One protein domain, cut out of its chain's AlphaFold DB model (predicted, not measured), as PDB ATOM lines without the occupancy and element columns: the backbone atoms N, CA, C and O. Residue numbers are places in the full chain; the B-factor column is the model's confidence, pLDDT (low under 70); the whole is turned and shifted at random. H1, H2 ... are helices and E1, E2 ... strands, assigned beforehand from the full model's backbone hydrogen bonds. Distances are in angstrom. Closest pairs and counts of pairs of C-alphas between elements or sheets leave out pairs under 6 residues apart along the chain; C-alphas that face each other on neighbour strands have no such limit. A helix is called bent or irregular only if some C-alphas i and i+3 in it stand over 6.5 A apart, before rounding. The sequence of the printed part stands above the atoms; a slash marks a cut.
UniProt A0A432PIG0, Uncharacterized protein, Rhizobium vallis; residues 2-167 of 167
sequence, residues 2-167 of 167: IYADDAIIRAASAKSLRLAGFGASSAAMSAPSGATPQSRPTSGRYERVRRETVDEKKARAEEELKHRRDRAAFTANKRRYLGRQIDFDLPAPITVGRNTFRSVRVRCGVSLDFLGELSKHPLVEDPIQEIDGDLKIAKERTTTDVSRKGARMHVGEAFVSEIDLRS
ATOM      1  N   ILE A   2       0.758 -19.026 -42.834       68.00
ATOM      2  CA  ILE A   2      -0.040 -18.712 -41.629       68.00
ATOM      3  C   ILE A   2      -1.554 -18.914 -41.845       68.00
ATOM      4  O   ILE A   2      -2.207 -19.578 -41.047       68.00
ATOM      5  N   TYR A   3      -2.104 -18.444 -42.971       71.50
ATOM      6  CA  TYR A   3      -3.541 -18.567 -43.271       71.50
ATOM      7  C   TYR A   3      -4.026 -20.009 -43.497       71.50
ATOM      8  O   TYR A   3      -5.178 -20.320 -43.212       71.50
ATOM      9  N   ALA A   4      -3.165 -20.893 -44.015       75.50
ATOM     10  CA  ALA A   4      -3.520 -22.296 -44.234       75.50
ATOM     11  C   ALA A   4      -3.628 -23.042 -42.898       75.50
ATOM     12  O   ALA A   4      -4.642 -23.679 -42.633       75.50
ATOM     13  N   ASP A   5      -2.623 -22.887 -42.034       74.75
ATOM     14  CA  ASP A   5      -2.643 -23.439 -40.679       74.75
ATOM     15  C   ASP A   5      -3.842 -22.889 -39.873       74.75
ATOM     16  O   ASP A   5      -4.492 -23.637 -39.147       74.75
ATOM     17  N   ASP A   6      -4.189 -21.605 -40.037       77.25
ATOM     18  CA  ASP A   6      -5.323 -20.972 -39.350       77.25
ATOM     19  C   ASP A   6      -6.660 -21.572 -39.799       77.25
ATOM     20  O   ASP A   6      -7.482 -21.963 -38.969       77.25
ATOM     21  N   ALA A   7      -6.842 -21.748 -41.110       80.94
ATOM     22  CA  ALA A   7      -8.031 -22.388 -41.659       80.94
ATOM     23  C   ALA A   7      -8.215 -23.816 -41.117       80.94
ATOM     24  O   ALA A   7      -9.336 -24.205 -40.780       80.94
ATOM     25  N   ILE A   8      -7.127 -24.585 -40.982       80.69
ATOM     26  CA  ILE A   8      -7.169 -25.939 -40.415       80.69
ATOM     27  C   ILE A   8      -7.563 -25.880 -38.929       80.69
ATOM     28  O   ILE A   8      -8.457 -26.621 -38.509       80.69
ATOM     29  N   ILE A   9      -6.958 -24.984 -38.139       80.06
ATOM     30  CA  ILE A   9      -7.274 -24.810 -36.709       80.06
ATOM     31  C   ILE A   9      -8.741 -24.434 -36.511       80.06
ATOM     32  O   ILE A   9      -9.432 -25.078 -35.714       80.06
ATOM     33  N   ARG A  10      -9.249 -23.461 -37.270       84.50
ATOM     34  CA  ARG A  10     -10.657 -23.043 -37.220       84.50
ATOM     35  C   ARG A  10     -11.595 -24.168 -37.607       84.50
ATOM     36  O   ARG A  10     -12.572 -24.408 -36.902       84.50
ATOM     37  N   ALA A  11     -11.299 -24.881 -38.693       86.00
ATOM     38  CA  ALA A  11     -12.140 -25.972 -39.166       86.00
ATOM     39  C   ALA A  11     -12.217 -27.116 -38.144       86.00
ATOM     40  O   ALA A  11     -13.315 -27.581 -37.824       86.00
ATOM     41  N   ALA A  12     -11.076 -27.542 -37.591       85.62
ATOM     42  CA  ALA A  12     -11.032 -28.591 -36.575       85.62
ATOM     43  C   ALA A  12     -11.760 -28.161 -35.295       85.62
ATOM     44  O   ALA A  12     -12.627 -28.884 -34.809       85.62
ATOM     45  N   SER A  13     -11.475 -26.955 -34.797       87.06
ATOM     46  CA  SER A  13     -12.093 -26.407 -33.585       87.06
ATOM     47  C   SER A  13     -13.603 -26.245 -33.747       87.06
ATOM     48  O   SER A  13     -14.376 -26.707 -32.906       87.06
ATOM     49  N   ALA A  14     -14.050 -25.672 -34.869       90.88
ATOM     50  CA  ALA A  14     -15.467 -25.519 -35.175       90.88
ATOM     51  C   ALA A  14     -16.175 -26.877 -35.266       90.88
ATOM     52  O   ALA A  14     -17.284 -27.022 -34.743       90.88
ATOM     53  N   LYS A  15     -15.545 -27.888 -35.878       91.31
ATOM     54  CA  LYS A  15     -16.097 -29.248 -35.954       91.31
ATOM     55  C   LYS A  15     -16.194 -29.900 -34.572       91.31
ATOM     56  O   LYS A  15     -17.248 -30.441 -34.243       91.31
ATOM     57  N   SER A  16     -15.143 -29.816 -33.760       91.50
ATOM     58  CA  SER A  16     -15.119 -30.343 -32.390       91.50
ATOM     59  C   SER A  16     -16.212 -29.716 -31.523       91.50
ATOM     60  O   SER A  16     -16.993 -30.437 -30.901       91.50
ATOM     61  N   LEU A  17     -16.352 -28.386 -31.567       93.31
ATOM     62  CA  LEU A  17     -17.421 -27.648 -30.888       93.31
ATOM     63  C   LEU A  17     -18.805 -28.116 -31.350       93.31
ATOM     64  O   LEU A  17     -19.650 -28.456 -30.523       93.31
ATOM     65  N   ARG A  18     -19.026 -28.232 -32.666       94.38
ATOM     66  CA  ARG A  18     -20.300 -28.706 -33.231       94.38
ATOM     67  C   ARG A  18     -20.648 -30.111 -32.735       94.38
ATOM     68  O   ARG A  18     -21.782 -30.349 -32.321       94.38
ATOM     69  N   LEU A  19     -19.684 -31.033 -32.749       93.31
ATOM     70  CA  LEU A  19     -19.873 -32.408 -32.278       93.31
ATOM     71  C   LEU A  19     -20.120 -32.480 -30.768       93.31
ATOM     72  O   LEU A  19     -20.926 -33.304 -30.334       93.31
ATOM     73  N   ALA A  20     -19.496 -31.602 -29.987       93.81
ATOM     74  CA  ALA A  20     -19.715 -31.472 -28.549       93.81
ATOM     75  C   ALA A  20     -20.993 -30.687 -28.184       93.81
ATOM     76  O   ALA A  20     -21.343 -30.609 -27.012       93.81
ATOM     77  N   GLY A  21     -21.738 -30.154 -29.160       94.62
ATOM     78  CA  GLY A  21     -22.998 -29.437 -28.921       94.62
ATOM     79  C   GLY A  21     -22.844 -27.942 -28.622       94.62
ATOM     80  O   GLY A  21     -23.760 -27.341 -28.068       94.62
ATOM     81  N   PHE A  22     -21.712 -27.343 -28.988       94.62
ATOM     82  CA  PHE A  22     -21.456 -25.902 -28.940       94.62
ATOM     83  C   PHE A  22     -21.670 -25.290 -30.330       94.62
ATOM     84  O   PHE A  22     -20.738 -25.078 -31.109       94.62
ATOM     85  N   GLY A  23     -22.938 -25.114 -30.701       94.75
ATOM     86  CA  GLY A  23     -23.345 -24.688 -32.035       94.75
ATOM     87  C   GLY A  23     -23.042 -23.220 -32.321       94.75
ATOM     88  O   GLY A  23     -22.576 -22.914 -33.420       94.75
ATOM     89  N   ALA A  24     -23.283 -22.332 -31.355       93.75
ATOM     90  CA  ALA A  24     -23.035 -20.900 -31.524       93.75
ATOM     91  C   ALA A  24     -21.530 -20.609 -31.580       93.75
ATOM     92  O   ALA A  24     -21.051 -19.940 -32.495       93.75
ATOM     93  N   SER A  25     -20.775 -21.224 -30.672       93.31
ATOM     94  CA  SER A  25     -19.315 -21.136 -30.609       93.31
ATOM     95  C   SER A  25     -18.658 -21.701 -31.877       93.31
ATOM     96  O   SER A  25     -17.725 -21.114 -32.417       93.31
ATOM     97  N   SER A  26     -19.184 -22.806 -32.418       93.81
ATOM     98  CA  SER A  26     -18.754 -23.362 -33.712       93.81
ATOM     99  C   SER A  26     -18.963 -22.379 -34.876       93.81
ATOM    100  O   SER A  26     -18.095 -22.230 -35.742       93.81
ATOM    101  N   ALA A  27     -20.095 -21.668 -34.895       92.00
ATOM    102  CA  ALA A  27     -20.408 -20.682 -35.930       92.00
ATOM    103  C   ALA A  27     -19.542 -19.410 -35.834       92.00
ATOM    104  O   ALA A  27     -19.192 -18.835 -36.870       92.00
ATOM    105  N   ALA A  28     -19.192 -18.985 -34.617       91.44
ATOM    106  CA  ALA A  28     -18.251 -17.891 -34.381       91.44
ATOM    107  C   ALA A  28     -16.819 -18.281 -34.793       91.44
ATOM    108  O   ALA A  28     -16.153 -17.524 -35.491       91.44
ATOM    109  N   MET A  29     -16.385 -19.501 -34.460       89.00
ATOM    110  CA  MET A  29     -15.051 -20.018 -34.795       89.00
ATOM    111  C   MET A  29     -14.824 -20.172 -36.309       89.00
ATOM    112  O   MET A  29     -13.753 -19.844 -36.820       89.00
ATOM    113  N   SER A  30     -15.825 -20.682 -37.035       89.81
ATOM    114  CA  SER A  30     -15.718 -20.967 -38.476       89.81
ATOM    115  C   SER A  30     -15.815 -19.731 -39.372       89.81
ATOM    116  O   SER A  30     -15.246 -19.722 -40.461       89.81
ATOM    117  N   ALA A  31     -16.542 -18.703 -38.940       89.06
ATOM    118  CA  ALA A  31     -16.766 -17.486 -39.709       89.06
ATOM    119  C   ALA A  31     -16.814 -16.279 -38.758       89.06
ATOM    120  O   ALA A  31     -17.909 -15.785 -38.467       89.06
ATOM    121  N   PRO A  32     -15.650 -15.827 -38.253       86.69
ATOM    122  CA  PRO A  32     -15.580 -14.768 -37.250       86.69
ATOM    123  C   PRO A  32     -15.999 -13.409 -37.823       86.69
ATOM    124  O   PRO A  32     -16.779 -12.700 -37.204       86.69
ATOM    125  N   SER A  33     -15.588 -13.087 -39.053       87.00
ATOM    126  CA  SER A  33     -15.748 -11.749 -39.644       87.00
ATOM    127  C   SER A  33     -17.116 -11.480 -40.292       87.00
ATOM    128  O   SER A  33     -17.298 -10.448 -40.945       87.00
ATOM    129  N   GLY A  34     -18.087 -12.390 -40.183       88.44
ATOM    130  CA  GLY A  34     -19.423 -12.196 -40.754       88.44
ATOM    131  C   GLY A  34     -20.196 -13.491 -40.949       88.44
ATOM    132  O   GLY A  34     -19.969 -14.476 -40.253       88.44
ATOM    133  N   ALA A  35     -21.134 -13.512 -41.898       87.50
ATOM    134  CA  ALA A  35     -22.000 -14.669 -42.134       87.50
ATOM    135  C   ALA A  35     -21.229 -15.906 -42.629       87.50
ATOM    136  O   ALA A  35     -21.559 -17.033 -42.260       87.50
ATOM    137  N   THR A  36     -20.181 -15.693 -43.425       87.12
ATOM    138  CA  THR A  36     -19.393 -16.743 -44.088       87.12
ATOM    139  C   THR A  36     -17.894 -16.576 -43.818       87.12
ATOM    140  O   THR A  36     -17.456 -15.466 -43.512       87.12
ATOM    141  N   PRO A  37     -17.069 -17.626 -43.996       82.88
ATOM    142  CA  PRO A  37     -15.612 -17.520 -43.835       82.88
ATOM    143  C   PRO A  37     -14.946 -16.525 -44.802       82.88
ATOM    144  O   PRO A  37     -13.830 -16.082 -44.571       82.88
ATOM    145  N   GLN A  38     -15.623 -16.178 -45.901       85.12
ATOM    146  CA  GLN A  38     -15.150 -15.215 -46.901       85.12
ATOM    147  C   GLN A  38     -15.631 -13.782 -46.631       85.12
ATOM    148  O   GLN A  38     -15.342 -12.887 -47.424       85.12
ATOM    149  N   SER A  39     -16.389 -13.558 -45.554       85.75
ATOM    150  CA  SER A  39     -16.900 -12.231 -45.208       85.75
ATOM    151  C   SER A  39     -15.743 -11.275 -44.928       85.75
ATOM    152  O   SER A  39     -14.829 -11.597 -44.175       85.75
ATOM    153  N   ARG A  40     -15.784 -10.092 -45.545       86.12
ATOM    154  CA  ARG A  40     -14.768  -9.040 -45.412       86.12
ATOM    155  C   ARG A  40     -15.435  -7.715 -45.050       86.12
ATOM    156  O   ARG A  40     -16.622  -7.562 -45.348       86.12
ATOM    157  N   PRO A  41     -14.705  -6.763 -44.448       87.31
ATOM    158  CA  PRO A  41     -15.194  -5.400 -44.278       87.31
ATOM    159  C   PRO A  41     -15.691  -4.820 -45.608       87.31
ATOM    160  O   PRO A  41     -15.037  -4.962 -46.642       87.31
ATOM    161  N   THR A  42     -16.863  -4.189 -45.578       88.50
ATOM    162  CA  THR A  42     -17.476  -3.528 -46.742       88.50
ATOM    163  C   THR A  42     -17.771  -2.061 -46.411       88.50
ATOM    164  O   THR A  42     -17.184  -1.502 -45.484       88.50
ATOM    165  N   SER A  43     -18.662  -1.400 -47.156       89.81
ATOM    166  CA  SER A  43     -19.051  -0.010 -46.913       89.81
ATOM    167  C   SER A  43     -20.570   0.168 -46.828       89.81
ATOM    168  O   SER A  43     -21.365  -0.665 -47.277       89.81
ATOM    169  N   GLY A  44     -20.985   1.278 -46.212       92.19
ATOM    170  CA  GLY A  44     -22.384   1.698 -46.144       92.19
ATOM    171  C   GLY A  44     -23.291   0.692 -45.431       92.19
ATOM    172  O   GLY A  44     -23.015   0.253 -44.316       92.19
ATOM    173  N   ARG A  45     -24.413   0.348 -46.074       90.62
ATOM    174  CA  ARG A  45     -25.440  -0.540 -45.506       90.62
ATOM    175  C   ARG A  45     -24.933  -1.967 -45.281       90.62
ATOM    176  O   ARG A  45     -25.284  -2.573 -44.276       90.62
ATOM    177  N   TYR A  46     -24.117  -2.493 -46.192       87.06
ATOM    178  CA  TYR A  46     -23.623  -3.870 -46.109       87.06
ATOM    179  C   TYR A  46     -22.671  -4.071 -44.929       87.06
ATOM    180  O   TYR A  46     -22.726  -5.104 -44.263       87.06
ATOM    181  N   GLU A  47     -21.873  -3.054 -44.601       91.56
ATOM    182  CA  GLU A  47     -20.984  -3.109 -43.440       91.56
ATOM    183  C   GLU A  47     -21.764  -3.121 -42.129       91.56
ATOM    184  O   GLU A  47     -21.394  -3.831 -41.198       91.56
ATOM    185  N   ARG A  48     -22.881  -2.385 -42.069       90.50
ATOM    186  CA  ARG A  48     -23.770  -2.399 -40.904       90.50
ATOM    187  C   ARG A  48     -24.342  -3.795 -40.658       90.50
ATOM    188  O   ARG A  48     -24.195  -4.312 -39.559       90.50
ATOM    189  N   VAL A  49     -24.881  -4.430 -41.700       91.44
ATOM    190  CA  VAL A  49     -25.435  -5.796 -41.619       91.44
ATOM    191  C   VAL A  49     -24.363  -6.817 -41.226       91.44
ATOM    192  O   VAL A  49     -24.619  -7.725 -40.434       91.44
ATOM    193  N   ARG A  50     -23.138  -6.674 -41.753       92.00
ATOM    194  CA  ARG A  50     -22.017  -7.544 -41.377       92.00
ATOM    195  C   ARG A  50     -21.701  -7.419 -39.888       92.00
ATOM    196  O   ARG A  50     -21.571  -8.445 -39.230       92.00
ATOM    197  N   ARG A  51     -21.596  -6.193 -39.364       91.69
ATOM    198  CA  ARG A  51     -21.324  -5.941 -37.939       91.69
ATOM    199  C   ARG A  51     -22.428  -6.488 -37.045       91.69
ATOM    200  O   ARG A  51     -22.114  -7.235 -36.133       91.69
ATOM    201  N   GLU A  52     -23.690  -6.235 -37.387       92.94
ATOM    202  CA  GLU A  52     -24.844  -6.810 -36.679       92.94
ATOM    203  C   GLU A  52     -24.747  -8.344 -36.621       92.94
ATOM    204  O   GLU A  52     -24.876  -8.941 -35.556       92.94
ATOM    205  N   THR A  53     -24.394  -8.991 -37.738       92.12
ATOM    206  CA  THR A  53     -24.195 -10.451 -37.781       92.12
ATOM    207  C   THR A  53     -23.059 -10.917 -36.860       92.12
ATOM    208  O   THR A  53     -23.172 -11.962 -36.216       92.12
ATOM    209  N   VAL A  54     -21.942 -10.185 -36.824       91.88
ATOM    210  CA  VAL A  54     -20.787 -10.500 -35.964       91.88
ATOM    211  C   VAL A  54     -21.157 -10.335 -34.489       91.88
ATOM    212  O   VAL A  54     -20.887 -11.236 -33.692       91.88
ATOM    213  N   ASP A  55     -21.840  -9.247 -34.141       92.44
ATOM    214  CA  ASP A  55     -22.286  -8.958 -32.778       92.44
ATOM    215  C   ASP A  55     -23.280 -10.017 -32.281       92.44
ATOM    216  O   ASP A  55     -23.120 -10.564 -31.188       92.44
ATOM    217  N   GLU A  56     -24.247 -10.412 -33.115       93.50
ATOM    218  CA  GLU A  56     -25.183 -11.499 -32.807       93.50
ATOM    219  C   GLU A  56     -24.489 -12.852 -32.621       93.50
ATOM    220  O   GLU A  56     -24.898 -13.668 -31.788       93.50
ATOM    221  N   LYS A  57     -23.459 -13.147 -33.423       92.31
ATOM    222  CA  LYS A  57     -22.667 -14.376 -33.266       92.31
ATOM    223  C   LYS A  57     -21.911 -14.367 -31.948       92.31
ATOM    224  O   LYS A  57     -21.944 -15.369 -31.234       92.31
ATOM    225  N   LYS A  58     -21.263 -13.247 -31.631       91.69
ATOM    226  CA  LYS A  58     -20.516 -13.069 -30.389       91.69
ATOM    227  C   LYS A  58     -21.432 -13.229 -29.179       91.69
ATOM    228  O   LYS A  58     -21.136 -14.050 -28.318       91.69
ATOM    229  N   ALA A  59     -22.573 -12.544 -29.168       92.50
ATOM    230  CA  ALA A  59     -23.547 -12.630 -28.084       92.50
ATOM    231  C   ALA A  59     -24.033 -14.071 -27.857       92.50
ATOM    232  O   ALA A  59     -24.009 -14.562 -26.730       92.50
ATOM    233  N   ARG A  60     -24.392 -14.791 -28.932       94.06
ATOM    234  CA  ARG A  60     -24.826 -16.195 -28.839       94.06
ATOM    235  C   ARG A  60     -23.718 -17.134 -28.364       94.06
ATOM    236  O   ARG A  60     -23.993 -18.055 -27.600       94.06
ATOM    237  N   ALA A  61     -22.482 -16.937 -28.821       92.81
ATOM    238  CA  ALA A  61     -21.344 -17.739 -28.373       92.81
ATOM    239  C   ALA A  61     -21.039 -17.487 -26.889       92.81
ATOM    240  O   ALA A  61     -20.863 -18.434 -26.128       92.81
ATOM    241  N   GLU A  62     -21.051 -16.229 -26.446       93.19
ATOM    242  CA  GLU A  62     -20.875 -15.868 -25.036       93.19
ATOM    243  C   GLU A  62     -21.970 -16.458 -24.147       93.19
ATOM    244  O   GLU A  62     -21.677 -17.007 -23.085       93.19
ATOM    245  N   GLU A  63     -23.231 -16.369 -24.569       94.00
ATOM    246  CA  GLU A  63     -24.358 -16.962 -23.854       94.00
ATOM    247  C   GLU A  63     -24.225 -18.488 -23.757       94.00
ATOM    248  O   GLU A  63     -24.373 -19.056 -22.674       94.00
ATOM    249  N   GLU A  64     -23.875 -19.159 -24.856       94.88
ATOM    250  CA  GLU A  64     -23.647 -20.606 -24.878       94.88
ATOM    251  C   GLU A  64     -22.497 -21.020 -23.944       94.88
ATOM    252  O   GLU A  64     -22.612 -21.996 -23.200       94.88
ATOM    253  N   LEU A  65     -21.399 -20.260 -23.932       91.81
ATOM    254  CA  LEU A  65     -20.247 -20.531 -23.072       91.81
ATOM    255  C   LEU A  65     -20.527 -20.223 -21.598       91.81
ATOM    256  O   LEU A  65     -19.959 -20.900 -20.736       91.81
ATOM    257  N   LYS A  66     -21.408 -19.266 -21.278       92.12
ATOM    258  CA  LYS A  66     -21.894 -19.024 -19.904       92.12
ATOM    259  C   LYS A  66     -22.682 -20.225 -19.380       92.12
ATOM    260  O   LYS A  66     -22.429 -20.681 -18.265       92.12
ATOM    261  N   HIS A  67     -23.543 -20.801 -20.216       91.62
ATOM    262  CA  HIS A  67     -24.372 -21.969 -19.889       91.62
ATOM    263  C   HIS A  67     -23.691 -23.314 -20.199       91.62
ATOM    264  O   HIS A  67     -24.321 -24.369 -20.202       91.62
ATOM    265  N   ARG A  68     -22.366 -23.331 -20.414       88.19
ATOM    266  CA  ARG A  68     -21.619 -24.556 -20.761       88.19
ATOM    267  C   ARG A  68     -21.773 -25.694 -19.750       88.19
ATOM    268  O   ARG A  68     -21.575 -26.850 -20.109       88.19
ATOM    269  N   ARG A  69     -22.099 -25.380 -18.491       88.00
ATOM    270  CA  ARG A  69     -22.291 -26.364 -17.410       88.00
ATOM    271  C   ARG A  69     -23.537 -27.233 -17.595       88.00
ATOM    272  O   ARG A  69     -23.576 -28.310 -17.012       88.00
ATOM    273  N   ASP A  70     -24.474 -26.816 -18.439       90.25
ATOM    274  CA  ASP A  70     -25.681 -27.586 -18.763       90.25
ATOM    275  C   ASP A  70     -25.369 -28.775 -19.690       90.25
ATOM    276  O   ASP A  70     -26.210 -29.636 -19.945       90.25
ATOM    277  N   ARG A  71     -24.147 -28.827 -20.230       92.75
ATOM    278  CA  ARG A  71     -23.658 -29.927 -21.062       92.75
ATOM    279  C   ARG A  71     -23.260 -31.127 -20.206       92.75
ATOM    280  O   ARG A  71     -22.827 -30.992 -19.063       92.75
ATOM    281  N   ALA A  72     -23.342 -32.316 -20.797       94.38
ATOM    282  CA  ALA A  72     -22.930 -33.543 -20.133       94.38
ATOM    283  C   ALA A  72     -21.440 -33.463 -19.775       94.38
ATOM    284  O   ALA A  72     -20.592 -33.263 -20.650       94.38
ATOM    285  N   ALA A  73     -21.133 -33.627 -18.490       95.31
ATOM    286  CA  ALA A  73     -19.769 -33.667 -17.992       95.31
ATOM    287  C   ALA A  73     -19.279 -35.109 -17.893       95.31
ATOM    288  O   ALA A  73     -19.965 -35.971 -17.346       95.31
ATOM    289  N   PHE A  74     -18.072 -35.368 -18.383       94.44
ATOM    290  CA  PHE A  74     -17.442 -36.677 -18.255       94.44
ATOM    291  C   PHE A  74     -15.919 -36.565 -18.220       94.44
ATOM    292  O   PHE A  74     -15.346 -35.545 -18.600       94.44
ATOM    293  N   THR A  75     -15.266 -37.620 -17.741       93.25
ATOM    294  CA  THR A  75     -13.807 -37.689 -17.647       93.25
ATOM    295  C   THR A  75     -13.272 -38.702 -18.651       93.25
ATOM    296  O   THR A  75     -13.752 -39.835 -18.692       93.25
ATOM    297  N   ALA A  76     -12.258 -38.311 -19.418       88.56
ATOM    298  CA  ALA A  76     -11.493 -39.172 -20.320       88.56
ATOM    299  C   ALA A  76     -10.003 -38.822 -20.180       88.56
ATOM    300  O   ALA A  76      -9.669 -37.670 -19.946       88.56
ATOM    301  N   ASN A  77      -9.091 -39.797 -20.246       84.25
ATOM    302  CA  ASN A  77      -7.638 -39.568 -20.107       84.25
ATOM    303  C   ASN A  77      -7.234 -38.640 -18.939       84.25
ATOM    304  O   ASN A  77      -6.382 -37.771 -19.093       84.25
ATOM    305  N   LYS A  78      -7.854 -38.814 -17.761       87.69
ATOM    306  CA  LYS A  78      -7.627 -37.988 -16.553       87.69
ATOM    307  C   LYS A  78      -8.004 -36.500 -16.699       87.69
ATOM    308  O   LYS A  78      -7.686 -35.713 -15.814       87.69
ATOM    309  N   ARG A  79      -8.714 -36.119 -17.762       89.75
ATOM    310  CA  ARG A  79      -9.205 -34.758 -18.017       89.75
ATOM    311  C   ARG A  79     -10.719 -34.710 -18.049       89.75
ATOM    312  O   ARG A  79     -11.380 -35.697 -18.370       89.75
ATOM    313  N   ARG A  80     -11.263 -33.542 -17.718       94.00
ATOM    314  CA  ARG A  80     -12.703 -33.291 -17.702       94.00
ATOM    315  C   ARG A  80     -13.141 -32.627 -19.003       94.00
ATOM    316  O   ARG A  80     -12.556 -31.636 -19.433       94.00
ATOM    317  N   TYR A  81     -14.209 -33.167 -19.574       94.62
ATOM    318  CA  TYR A  81     -14.813 -32.728 -20.821       94.62
ATOM    319  C   TYR A  81     -16.272 -32.338 -20.593       94.62
ATOM    320  O   TYR A  81     -16.948 -32.894 -19.721       94.62
ATOM    321  N   LEU A  82     -16.747 -31.389 -21.397       96.12
ATOM    322  CA  LEU A  82     -18.150 -30.998 -21.485       96.12
ATOM    323  C   LEU A  82     -18.646 -31.203 -22.914       96.12
ATOM    324  O   LEU A  82     -17.970 -30.821 -23.871       96.12
ATOM    325  N   GLY A  83     -19.837 -31.776 -23.070       95.88
ATOM    326  CA  GLY A  83     -20.480 -31.831 -24.376       95.88
ATOM    327  C   GLY A  83     -21.770 -32.638 -24.428       95.88
ATOM    328  O   GLY A  83     -22.662 -32.468 -23.596       95.88
ATOM    329  N   ARG A  84     -21.894 -33.494 -25.443       95.31
ATOM    330  CA  ARG A  84     -23.080 -34.323 -25.676       95.31
ATOM    331  C   ARG A  84     -22.835 -35.753 -25.232       95.31
ATOM    332  O   ARG A  84     -21.789 -36.331 -25.520       95.31
ATOM    333  N   GLN A  85     -23.850 -36.329 -24.605       96.25
ATOM    334  CA  GLN A  85     -23.967 -37.759 -24.378       96.25
ATOM    335  C   GLN A  85     -25.269 -38.228 -25.016       96.25
ATOM    336  O   GLN A  85     -26.309 -37.600 -24.829       96.25
ATOM    337  N   ILE A  86     -25.194 -39.317 -25.769       95.12
ATOM    338  CA  ILE A  86     -26.346 -39.984 -26.362       95.12
ATOM    339  C   ILE A  86     -26.259 -41.446 -25.948       95.12
ATOM    340  O   ILE A  86     -25.241 -42.097 -26.171       95.12
ATOM    341  N   ASP A  87     -27.324 -41.933 -25.332       95.25
ATOM    342  CA  ASP A  87     -27.520 -43.338 -25.009       95.25
ATOM    343  C   ASP A  87     -28.656 -43.846 -25.904       95.25
ATOM    344  O   ASP A  87     -29.708 -43.209 -25.973       95.25
ATOM    345  N   PHE A  88     -28.440 -44.944 -26.623       94.81
ATOM    346  CA  PHE A  88     -29.494 -45.571 -27.418       94.81
ATOM    347  C   PHE A  88     -29.387 -47.090 -27.394       94.81
ATOM    348  O   PHE A  88     -28.291 -47.661 -27.340       94.81
ATOM    349  N   ASP A  89     -30.547 -47.733 -27.454       95.88
ATOM    350  CA  ASP A  89     -30.653 -49.178 -27.553       95.88
ATOM    351  C   ASP A  89     -30.453 -49.626 -28.998       95.88
ATOM    352  O   ASP A  89     -30.856 -48.966 -29.962       95.88
ATOM    353  N   LEU A  90     -29.793 -50.765 -29.145       93.62
ATOM    354  CA  LEU A  90     -29.597 -51.403 -30.428       93.62
ATOM    355  C   LEU A  90     -30.879 -52.145 -30.816       93.62
ATOM    356  O   LEU A  90     -31.456 -52.845 -29.983       93.62
ATOM    357  N   PRO A  91     -31.298 -52.070 -32.090       93.12
ATOM    358  CA  PRO A  91     -32.485 -52.785 -32.559       93.12
ATOM    359  C   PRO A  91     -32.329 -54.310 -32.454       93.12
ATOM    360  O   PRO A  91     -33.317 -55.032 -32.357       93.12
ATOM    361  N   ALA A  92     -31.088 -54.800 -32.457       93.62
ATOM    362  CA  ALA A  92     -30.743 -56.185 -32.188       93.62
ATOM    363  C   ALA A  92     -29.443 -56.246 -31.370       93.62
ATOM    364  O   ALA A  92     -28.559 -55.406 -31.568       93.62
ATOM    365  N   PRO A  93     -29.295 -57.234 -30.472       92.44
ATOM    366  CA  PRO A  93     -28.061 -57.415 -29.726       92.44
ATOM    367  C   PRO A  93     -26.889 -57.708 -30.670       92.44
ATOM    368  O   PRO A  93     -26.999 -58.540 -31.568       92.44
ATOM    369  N   ILE A  94     -25.748 -57.067 -30.426       91.12
ATOM    370  CA  ILE A  94     -24.500 -57.344 -31.146       91.12
ATOM    371  C   ILE A  94     -23.562 -58.161 -30.261       91.12
ATOM    372  O   ILE A  94     -23.421 -57.885 -29.068       91.12
ATOM    373  N   THR A  95     -22.894 -59.154 -30.839       89.62
ATOM    374  CA  THR A  95     -21.914 -59.980 -30.123       89.62
ATOM    375  C   THR A  95     -20.512 -59.631 -30.599       89.62
ATOM    376  O   THR A  95     -20.197 -59.781 -31.776       89.62
ATOM    377  N   VAL A  96     -19.658 -59.182 -29.677       85.50
ATOM    378  CA  VAL A  96     -18.237 -58.913 -29.940       85.50
ATOM    379  C   VAL A  96     -17.407 -59.791 -29.006       85.50
ATOM    380  O   VAL A  96     -17.399 -59.615 -27.784       85.50
ATOM    381  N   GLY A  97     -16.723 -60.784 -29.574       85.00
ATOM    382  CA  GLY A  97     -16.038 -61.815 -28.795       85.00
ATOM    383  C   GLY A  97     -17.031 -62.684 -28.015       85.00
ATOM    384  O   GLY A  97     -17.859 -63.358 -28.613       85.00
ATOM    385  N   ARG A  98     -16.936 -62.682 -26.678       86.56
ATOM    386  CA  ARG A  98     -17.816 -63.458 -25.775       86.56
ATOM    387  C   ARG A  98     -18.933 -62.625 -25.139       86.56
ATOM    388  O   ARG A  98     -19.667 -63.133 -24.299       86.56
ATOM    389  N   ASN A  99     -19.031 -61.347 -25.496       89.06
ATOM    390  CA  ASN A  99     -19.934 -60.407 -24.851       89.06
ATOM    391  C   ASN A  99     -21.035 -59.991 -25.821       89.06
ATOM    392  O   ASN A  99     -20.755 -59.672 -26.978       89.06
ATOM    393  N   THR A 100     -22.263 -59.947 -25.316       92.06
ATOM    394  CA  THR A 100     -23.427 -59.424 -26.030       92.06
ATOM    395  C   THR A 100     -23.755 -58.031 -25.507       92.06
ATOM    396  O   THR A 100     -23.783 -57.815 -24.297       92.06
ATOM    397  N   PHE A 101     -23.993 -57.098 -26.423       93.56
ATOM    398  CA  PHE A 101     -24.298 -55.702 -26.138       93.56
ATOM    399  C   PHE A 101     -25.670 -55.349 -26.698       93.56
ATOM    400  O   PHE A 101     -26.012 -55.764 -27.806       93.56
ATOM    401  N   ARG A 102     -26.450 -54.590 -25.931       95.12
ATOM    402  CA  ARG A 102     -27.812 -54.165 -26.276       95.12
ATOM    403  C   ARG A 102     -27.969 -52.659 -26.371       95.12
ATOM    404  O   ARG A 102     -28.961 -52.209 -26.920       95.12
ATOM    405  N   SER A 103     -27.004 -51.891 -25.886       95.25
ATOM    406  CA  SER A 103     -27.042 -50.438 -25.967       95.25
ATOM    407  C   SER A 103     -25.663 -49.856 -26.235       95.25
ATOM    408  O   SER A 103     -24.627 -50.510 -26.064       95.25
ATOM    409  N   VAL A 104     -25.654 -48.617 -26.708       95.06
ATOM    410  CA  VAL A 104     -24.445 -47.864 -27.020       95.06
ATOM    411  C   VAL A 104     -24.530 -46.509 -26.345       95.06
ATOM    412  O   VAL A 104     -25.543 -45.816 -26.433       95.06
ATOM    413  N   ARG A 105     -23.433 -46.121 -25.698       95.88
ATOM    414  CA  ARG A 105     -23.207 -44.760 -25.224       95.88
ATOM    415  C   ARG A 105     -22.218 -44.072 -26.146       95.88
ATOM    416  O   ARG A 105     -21.080 -44.514 -26.264       95.88
ATOM    417  N   VAL A 106     -22.622 -42.952 -26.729       95.50
ATOM    418  CA  VAL A 106     -21.740 -42.059 -27.483       95.50
ATOM    419  C   VAL A 106     -21.550 -40.774 -26.693       95.50
ATOM    420  O   VAL A 106     -22.524 -40.140 -26.286       95.50
ATOM    421  N   ARG A 107     -20.300 -40.379 -26.467       96.38
ATOM    422  CA  ARG A 107     -19.937 -39.135 -25.781       96.38
ATOM    423  C   ARG A 107     -18.996 -38.324 -26.648       96.38
ATOM    424  O   ARG A 107     -17.952 -38.823 -27.041       96.38
ATOM    425  N   CYS A 108     -19.339 -37.071 -26.904       95.75
ATOM    426  CA  CYS A 108     -18.474 -36.125 -27.600       95.75
ATOM    427  C   CYS A 108     -18.312 -34.894 -26.724       95.75
ATOM    428  O   CYS A 108     -19.312 -34.293 -26.329       95.75
ATOM    429  N   GLY A 109     -17.079 -34.498 -26.437       95.31
ATOM    430  CA  GLY A 109     -16.820 -33.397 -25.521       95.31
ATOM    431  C   GLY A 109     -15.554 -32.637 -25.857       95.31
ATOM    432  O   GLY A 109     -14.629 -33.171 -26.466       95.31
ATOM    433  N   VAL A 110     -15.534 -31.382 -25.429       93.69
ATOM    434  CA  VAL A 110     -14.361 -30.511 -25.472       93.69
ATOM    435  C   VAL A 110     -13.824 -30.285 -24.062       93.69
ATOM    436  O   VAL A 110     -14.589 -30.345 -23.092       93.69
ATOM    437  N   SER A 111     -12.509 -30.112 -23.931       92.38
ATOM    438  CA  SER A 111     -11.861 -29.967 -22.626       92.38
ATOM    439  C   SER A 111     -12.278 -28.665 -21.941       92.38
ATOM    440  O   SER A 111     -12.642 -27.679 -22.589       92.38
ATOM    441  N   LEU A 112     -12.232 -28.657 -20.607       90.81
ATOM    442  CA  LEU A 112     -12.476 -27.431 -19.846       90.81
ATOM    443  C   LEU A 112     -11.454 -26.337 -20.152       90.81
ATOM    444  O   LEU A 112     -11.845 -25.174 -20.196       90.81
ATOM    445  N   ASP A 113     -10.200 -26.709 -20.393       87.44
ATOM    446  CA  ASP A 113      -9.120 -25.769 -20.706       87.44
ATOM    447  C   ASP A 113      -9.422 -25.040 -22.020       87.44
ATOM    448  O   ASP A 113      -9.466 -23.812 -22.062       87.44
ATOM    449  N   PHE A 114      -9.797 -25.793 -23.061       86.81
ATOM    450  CA  PHE A 114     -10.171 -25.222 -24.353       86.81
ATOM    451  C   PHE A 114     -11.398 -24.303 -24.257       86.81
ATOM    452  O   PHE A 114     -11.424 -23.219 -24.839       86.81
ATOM    453  N   LEU A 115     -12.422 -24.705 -23.497       88.12
ATOM    454  CA  LEU A 115     -13.590 -23.853 -23.245       88.12
ATOM    455  C   LEU A 115     -13.245 -22.609 -22.415       88.12
ATOM    456  O   LEU A 115     -13.912 -21.582 -22.555       88.12
ATOM    457  N   GLY A 116     -12.250 -22.708 -21.533       86.25
ATOM    458  CA  GLY A 116     -11.717 -21.601 -20.749       86.25
ATOM    459  C   GLY A 116     -11.109 -20.536 -21.651       86.25
ATOM    460  O   GLY A 116     -11.530 -19.383 -21.577       86.25
ATOM    461  N   GLU A 117     -10.219 -20.937 -22.558       83.31
ATOM    462  CA  GLU A 117      -9.610 -20.023 -23.531       83.31
ATOM    463  C   GLU A 117     -10.643 -19.418 -24.480       83.31
ATOM    464  O   GLU A 117     -10.708 -18.200 -24.656       83.31
ATOM    465  N   LEU A 118     -11.555 -20.244 -24.997       83.94
ATOM    466  CA  LEU A 118     -12.624 -19.763 -25.867       83.94
ATOM    467  C   LEU A 118     -13.573 -18.784 -25.154       83.94
ATOM    468  O   LEU A 118     -14.151 -17.914 -25.794       83.94
ATOM    469  N   SER A 119     -13.726 -18.885 -23.831       82.62
ATOM    470  CA  SER A 119     -14.531 -17.926 -23.060       82.62
ATOM    471  C   SER A 119     -13.868 -16.552 -22.944       82.62
ATOM    472  O   SER A 119     -14.585 -15.566 -22.793       82.62
ATOM    473  N   LYS A 120     -12.530 -16.472 -22.993       83.12
ATOM    474  CA  LYS A 120     -11.797 -15.193 -22.971       83.12
ATOM    475  C   LYS A 120     -11.891 -14.488 -24.321       83.12
ATOM    476  O   LYS A 120     -12.107 -13.280 -24.371       83.12
ATOM    477  N   HIS A 121     -11.795 -15.262 -25.405       78.44
ATOM    478  CA  HIS A 121     -11.866 -14.765 -26.779       78.44
ATOM    479  C   HIS A 121     -12.877 -15.574 -27.617       78.44
ATOM    480  O   HIS A 121     -12.480 -16.406 -28.433       78.44
ATOM    481  N   PRO A 122     -14.197 -15.334 -27.458       70.19
ATOM    482  CA  PRO A 122     -15.238 -16.094 -28.166       70.19
ATOM    483  C   PRO A 122     -15.240 -15.866 -29.680       70.19
ATOM    484  O   PRO A 122     -15.745 -16.691 -30.443       70.19
ATOM    485  N   LEU A 123     -14.701 -14.724 -30.107       75.31
ATOM    486  CA  LEU A 123     -14.600 -14.324 -31.498       75.31
ATOM    487  C   LEU A 123     -13.174 -13.844 -31.751       75.31
ATOM    488  O   LEU A 123     -12.722 -12.861 -31.168       75.31
ATOM    489  N   VAL A 124     -12.469 -14.591 -32.591       71.25
ATOM    490  CA  VAL A 124     -11.072 -14.361 -32.950       71.25
ATOM    491  C   VAL A 124     -11.038 -14.074 -34.444       71.25
ATOM    492  O   VAL A 124     -11.220 -14.997 -35.241       71.25
ATOM    493  N   GLU A 125     -10.879 -12.808 -34.830       64.31
ATOM    494  CA  GLU A 125     -10.783 -12.407 -36.243       64.31
ATOM    495  C   GLU A 125      -9.366 -12.603 -36.798       64.31
ATOM    496  O   GLU A 125      -9.221 -13.066 -37.929       64.31
ATOM    497  N   ASP A 126      -8.337 -12.345 -35.987       63.59
ATOM    498  CA  ASP A 126      -6.932 -12.526 -36.369       63.59
ATOM    499  C   ASP A 126      -6.530 -14.010 -36.410       63.59
ATOM    500  O   ASP A 126      -7.224 -14.855 -35.829       63.59
ATOM    501  N   PRO A 127      -5.432 -14.380 -37.098       55.84
ATOM    502  CA  PRO A 127      -4.968 -15.761 -37.131       55.84
ATOM    503  C   PRO A 127      -4.795 -16.332 -35.716       55.84
ATOM    504  O   PRO A 127      -4.060 -15.789 -34.896       55.84
ATOM    505  N   ILE A 128      -5.421 -17.478 -35.437       58.59
ATOM    506  CA  ILE A 128      -5.452 -18.108 -34.104       58.59
ATOM    507  C   ILE A 128      -4.039 -18.420 -33.584       58.59
ATOM    508  O   ILE A 128      -3.803 -18.447 -32.380       58.59
ATOM    509  N   GLN A 129      -3.080 -18.612 -34.493       54.69
ATOM    510  CA  GLN A 129      -1.667 -18.836 -34.171       54.69
ATOM    511  C   GLN A 129      -0.993 -17.660 -33.458       54.69
ATOM    512  O   GLN A 129       0.019 -17.884 -32.800       54.69
ATOM    513  N   GLU A 130      -1.508 -16.441 -33.622       50.34
ATOM    514  CA  GLU A 130      -0.927 -15.218 -33.055       50.34
ATOM    515  C   GLU A 130      -1.513 -14.869 -31.679       50.34
ATOM    516  O   GLU A 130      -0.948 -14.032 -30.980       50.34
ATOM    517  N   ILE A 131      -2.614 -15.515 -31.273       52.81
ATOM    518  CA  ILE A 131      -3.373 -15.136 -30.073       52.81
ATOM    519  C   ILE A 131      -3.054 -16.026 -28.878       52.81
ATOM    520  O   ILE A 131      -2.903 -15.494 -27.784       52.81
ATOM    521  N   ASP A 132      -2.909 -17.346 -29.056       51.69
ATOM    522  CA  ASP A 132      -2.410 -18.188 -27.965       51.69
ATOM    523  C   ASP A 132      -1.934 -19.580 -28.406       51.69
ATOM    524  O   ASP A 132      -2.478 -20.203 -29.325       51.69
ATOM    525  N   GLY A 133      -0.922 -20.103 -27.711       50.34
ATOM    526  CA  GLY A 133      -0.343 -21.427 -27.957       50.34
ATOM    527  C   GLY A 133      -1.298 -22.587 -27.654       50.34
ATOM    528  O   GLY A 133      -1.139 -23.658 -28.244       50.34
ATOM    529  N   ASP A 134      -2.303 -22.348 -26.811       50.06
ATOM    530  CA  ASP A 134      -3.196 -23.368 -26.244       50.06
ATOM    531  C   ASP A 134      -4.448 -23.643 -27.098       50.06
ATOM    532  O   ASP A 134      -5.110 -24.670 -26.945       50.06
ATOM    533  N   LEU A 135      -4.744 -22.793 -28.089       54.19
ATOM    534  CA  LEU A 135      -5.807 -23.026 -29.081       54.19
ATOM    535  C   LEU A 135      -5.386 -23.988 -30.216       54.19
ATOM    536  O   LEU A 135      -6.124 -24.182 -31.187       54.19
ATOM    537  N   LYS A 136      -4.215 -24.629 -30.108       56.88
ATOM    538  CA  LYS A 136      -3.603 -25.505 -31.126       56.88
ATOM    539  C   LYS A 136      -4.265 -26.882 -31.286       56.88
ATOM    540  O   LYS A 136      -3.575 -27.846 -31.599       56.88
ATOM    541  N   ILE A 137      -5.595 -26.977 -31.225       56.94
ATOM    542  CA  ILE A 137      -6.340 -28.230 -31.468       56.94
ATOM    543  C   ILE A 137      -5.855 -28.945 -32.739       56.94
ATOM    544  O   ILE A 137      -5.679 -30.158 -32.748       56.94
ATOM    545  N   ALA A 138      -5.637 -28.209 -33.835       52.72
ATOM    546  CA  ALA A 138      -5.355 -28.835 -35.127       52.72
ATOM    547  C   ALA A 138      -3.888 -29.163 -35.415       52.72
ATOM    548  O   ALA A 138      -3.628 -29.877 -36.382       52.72
ATOM    549  N   LYS A 139      -2.930 -28.668 -34.617       54.53
ATOM    550  CA  LYS A 139      -1.547 -29.171 -34.719       54.53
ATOM    551  C   LYS A 139      -1.377 -30.500 -33.994       54.53
ATOM    552  O   LYS A 139      -0.378 -31.184 -34.205       54.53
ATOM    553  N   GLU A 140      -2.352 -30.887 -33.180       62.56
ATOM    554  CA  GLU A 140      -2.312 -32.141 -32.455       62.56
ATOM    555  C   GLU A 140      -2.808 -33.300 -33.324       62.56
ATOM    556  O   GLU A 140      -3.797 -33.221 -34.058       62.56
ATOM    557  N   ARG A 141      -2.077 -34.415 -33.256       71.25
ATOM    558  CA  ARG A 141      -2.381 -35.624 -34.017       71.25
ATOM    559  C   ARG A 141      -3.737 -36.172 -33.576       71.25
ATOM    560  O   ARG A 141      -3.982 -36.347 -32.385       71.25
ATOM    561  N   THR A 142      -4.599 -36.499 -34.539       81.50
ATOM    562  CA  THR A 142      -5.786 -37.307 -34.243       81.50
ATOM    563  C   THR A 142      -5.329 -38.715 -33.876       81.50
ATOM    564  O   THR A 142      -4.650 -39.372 -34.669       81.50
ATOM    565  N   THR A 143      -5.675 -39.172 -32.678       84.31
ATOM    566  CA  THR A 143      -5.373 -40.527 -32.207       84.31
ATOM    567  C   THR A 143      -6.664 -41.298 -31.989       84.31
ATOM    568  O   THR A 143      -7.732 -40.725 -31.767       84.31
ATOM    569  N   THR A 144      -6.594 -42.616 -32.131       87.12
ATOM    570  CA  THR A 144      -7.736 -43.499 -31.905       87.12
ATOM    571  C   THR A 144      -7.278 -44.695 -31.097       87.12
ATOM    572  O   THR A 144      -6.420 -45.454 -31.542       87.12
ATOM    573  N   ASP A 145      -7.881 -44.858 -29.929       87.38
ATOM    574  CA  ASP A 145      -7.676 -45.981 -29.035       87.38
ATOM    575  C   ASP A 145      -8.859 -46.936 -29.188       87.38
ATOM    576  O   ASP A 145     -10.016 -46.584 -28.943       87.38
ATOM    577  N   VAL A 146      -8.575 -48.163 -29.620       85.75
ATOM    578  CA  VAL A 146      -9.594 -49.199 -29.806       85.75
ATOM    579  C   VAL A 146      -9.528 -50.178 -28.645       85.75
ATOM    580  O   VAL A 146      -8.474 -50.720 -28.319       85.75
ATOM    581  N   SER A 147     -10.678 -50.437 -28.034       82.06
ATOM    582  CA  SER A 147     -10.849 -51.454 -27.000       82.06
ATOM    583  C   SER A 147     -11.891 -52.487 -27.435       82.06
ATOM    584  O   SER A 147     -12.647 -52.285 -28.383       82.06
ATOM    585  N   ARG A 148     -11.989 -53.607 -26.710       77.44
ATOM    586  CA  ARG A 148     -13.000 -54.644 -27.004       77.44
ATOM    587  C   ARG A 148     -14.445 -54.174 -26.820       77.44
ATOM    588  O   ARG A 148     -15.346 -54.802 -27.360       77.44
ATOM    589  N   LYS A 149     -14.672 -53.137 -26.010       84.06
ATOM    590  CA  LYS A 149     -16.011 -52.656 -25.636       84.06
ATOM    591  C   LYS A 149     -16.290 -51.247 -26.145       84.06
ATOM    592  O   LYS A 149     -17.240 -50.630 -25.690       84.06
ATOM    593  N   GLY A 150     -15.467 -50.724 -27.045       87.88
ATOM    594  CA  GLY A 150     -15.602 -49.342 -27.461       87.88
ATOM    595  C   GLY A 150     -14.379 -48.799 -28.167       87.88
ATOM    596  O   GLY A 150     -13.318 -49.423 -28.176       87.88
ATOM    597  N   ALA A 151     -14.527 -47.610 -28.721       92.00
ATOM    598  CA  ALA A 151     -13.450 -46.876 -29.353       92.00
ATOM    599  C   ALA A 151     -13.458 -45.440 -28.850       92.00
ATOM    600  O   ALA A 151     -14.513 -44.859 -28.582       92.00
ATOM    601  N   ARG A 152     -12.269 -44.866 -28.741       92.94
ATOM    602  CA  ARG A 152     -12.072 -43.486 -28.341       92.94
ATOM    603  C   ARG A 152     -11.212 -42.794 -29.378       92.94
ATOM    604  O   ARG A 152     -10.162 -43.300 -29.744       92.94
ATOM    605  N   MET A 153     -11.654 -41.640 -29.844       92.12
ATOM    606  CA  MET A 153     -10.902 -40.766 -30.730       92.12
ATOM    607  C   MET A 153     -10.599 -39.463 -30.000       92.12
ATOM    608  O   MET A 153     -11.488 -38.885 -29.371       92.12
ATOM    609  N   HIS A 154      -9.370 -38.979 -30.133       89.19
ATOM    610  CA  HIS A 154      -8.940 -37.688 -29.615       89.19
ATOM    611  C   HIS A 154      -8.417 -36.806 -30.731       89.19
ATOM    612  O   HIS A 154      -7.767 -37.290 -31.656       89.19
ATOM    613  N   VAL A 155      -8.656 -35.505 -30.606       86.38
ATOM    614  CA  VAL A 155      -7.914 -34.489 -31.353       86.38
ATOM    615  C   VAL A 155      -7.097 -33.743 -30.314       86.38
ATOM    616  O   VAL A 155      -7.621 -32.864 -29.626       86.38
ATOM    617  N   GLY A 156      -5.877 -34.257 -30.132       83.62
ATOM    618  CA  GLY A 156      -5.008 -33.964 -29.003       83.62
ATOM    619  C   GLY A 156      -5.741 -33.897 -27.671       83.62
ATOM    620  O   GLY A 156      -6.399 -34.864 -27.284       83.62
ATOM    621  N   GLU A 157      -5.633 -32.784 -26.955       83.88
ATOM    622  CA  GLU A 157      -6.192 -32.677 -25.603       83.88
ATOM    623  C   GLU A 157      -7.564 -32.001 -25.564       83.88
ATOM    624  O   GLU A 157      -8.333 -32.182 -24.612       83.88
ATOM    625  N   ALA A 158      -7.895 -31.258 -26.617       85.56
ATOM    626  CA  ALA A 158      -9.039 -30.365 -26.641       85.56
ATOM    627  C   ALA A 158     -10.368 -31.045 -26.970       85.56
ATOM    628  O   ALA A 158     -11.416 -30.531 -26.580       85.56
ATOM    629  N   PHE A 159     -10.360 -32.185 -27.666       91.81
ATOM    630  CA  PHE A 159     -11.581 -32.903 -28.031       91.81
ATOM    631  C   PHE A 159     -11.453 -34.410 -27.833       91.81
ATOM    632  O   PHE A 159     -10.428 -35.015 -28.151       91.81
ATOM    633  N   VAL A 160     -12.545 -35.018 -27.376       93.75
ATOM    634  CA  VAL A 160     -12.698 -36.466 -27.270       93.75
ATOM    635  C   VAL A 160     -14.057 -36.913 -27.806       93.75
ATOM    636  O   VAL A 160     -15.087 -36.282 -27.561       93.75
ATOM    637  N   SER A 161     -14.050 -38.042 -28.510       94.31
ATOM    638  CA  SER A 161     -15.233 -38.794 -28.916       94.31
ATOM    639  C   SER A 161     -15.087 -40.236 -28.439       94.31
ATOM    640  O   SER A 161     -14.162 -40.927 -28.850       94.31
ATOM    641  N   GLU A 162     -15.998 -40.706 -27.599       94.50
ATOM    642  CA  GLU A 162     -16.045 -42.070 -27.069       94.50
ATOM    643  C   GLU A 162     -17.309 -42.775 -27.544       94.50
ATOM    644  O   GLU A 162     -18.400 -42.202 -27.525       94.50
ATOM    645  N   ILE A 163     -17.157 -44.035 -27.928       93.75
ATOM    646  CA  ILE A 163     -18.255 -44.968 -28.149       93.75
ATOM    647  C   ILE A 163     -18.020 -46.143 -27.212       93.75
ATOM    648  O   ILE A 163     -17.014 -46.830 -27.352       93.75
ATOM    649  N   ASP A 164     -18.956 -46.384 -26.298       93.88
ATOM    650  CA  ASP A 164     -18.928 -47.492 -25.348       93.88
ATOM    651  C   ASP A 164     -20.125 -48.419 -25.587       93.88
ATOM    652  O   ASP A 164     -21.282 -47.995 -25.537       93.88
ATOM    653  N   LEU A 165     -19.850 -49.700 -25.805       92.44
ATOM    654  CA  LEU A 165     -20.849 -50.756 -25.909       92.44
ATOM    655  C   LEU A 165     -21.275 -51.227 -24.514       92.44
ATOM    656  O   LEU A 165     -20.439 -51.474 -23.637       92.44
ATOM    657  N   ARG A 166     -22.583 -51.401 -24.320       91.38
ATOM    658  CA  ARG A 166     -23.206 -51.758 -23.040       91.38
ATOM    659  C   ARG A 166     -24.077 -53.002 -23.171       91.38
ATOM    660  O   ARG A 166     -24.800 -53.169 -24.150       91.38
ATOM    661  N   SER A 167     -23.917 -53.905 -22.209       83.75
ATOM    662  CA  SER A 167     -24.604 -55.201 -22.115       83.75
ATOM    663  C   SER A 167     -25.999 -55.081 -21.534       83.75
ATOM    664  O   SER A 167     -26.092 -54.356 -20.519       83.75
TER     665      SER A 167
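AT A GLANCE: This is residues 2 to 167 of the 167 residues of an uncharacterized protein of Rhizobium vallis (UniProt A0A432PIG0). A long rod is built of two parts end to end: a twisted sheet of six strands at one end, and a cluster of helices at the other, where H2 packs between H1 and H3. H1 slants over the near end of the sheet, and H3, the longest helix, reaches away toward the far end of the rod. The 166 printed residues hold four named helices and six named strands, in the order H1 H2 H3 E1 E2 E3 H4 E4 E5 E6; the sheet order is E1 E2 E3 E6 E5 E4, antiparallel throughout. The class is mixed, helices and strands; the whole is only just compact, close to loose, with a radius of gyration of the C-alphas of 18.4 A and spans of 68 by 29 by 25 A.

IN THESE COORDINATES: H1, residues 2 to 20, begins at C-alpha 2 (-0.040, -18.712, -41.629) and is 26.9 A long. H2 is residues 23 to 30. H3, residues 44 to 66, is 33.4 A long from C-alpha 44 (-22.384, 1.698, -46.144). E1 is residues 72 to 76, E2 residues 79 to 96, 28.4 A, and E3 residues 99 to 111, 31.6 A. H4 is residues 112 to 120, E4 residues 142 to 147 and E5 residues 150 to 155. E6, residues 159 to 166, is 22.7 A long and ends at C-alpha 166 (-23.206, -51.758, -23.040).

HOW THE PARTS SIT: E1 E2 E3 and E4 E5 E6 are meanders, each strand the antiparallel neighbour of the one before. The sheet is a folded sheet, bent back on itself: E1 E2 face E6 E5 E4, with E3 as the hinge. E2 bends by 117 degrees at residue 92. N 86 and O 106, of E2 and E3, are within hydrogen-bond range at 2.8 A, as are N 107 and O 162, of E3 and E6, at 2.8 A. H1 is on the sheet at a height of 11.9 A, over E3 and E6, slantwise at 54 degrees to E3 on the local plane. H1 and H2, a helical hairpin, touch at a shallow tilt of 9 degrees, opposite ways; their closest C-alphas, Ala 14 and Ser 26, are 4.2 A apart. H2 and H3 touch at a steep tilt of 52 degrees, the closest C-alphas being Ser 25 and Ala 61, 4.5 A. H3, with residues 62 to 65 alone, only just touches H4, with 3 pairs of C-alphas within 8 A. In H1, H2, H3 and H4 every O i to N i+4 pair is within hydrogen-bond range.

THE WHOLE: The two C-alphas farthest apart, Gly 44 and Arg 98, are 68.4 A apart. The printed part has no cut. The links H2 to H3, 13 residues, and H4 to E4, 21 residues, are long. pLDDT is under 70 at residue 2 and residues 125 to 140.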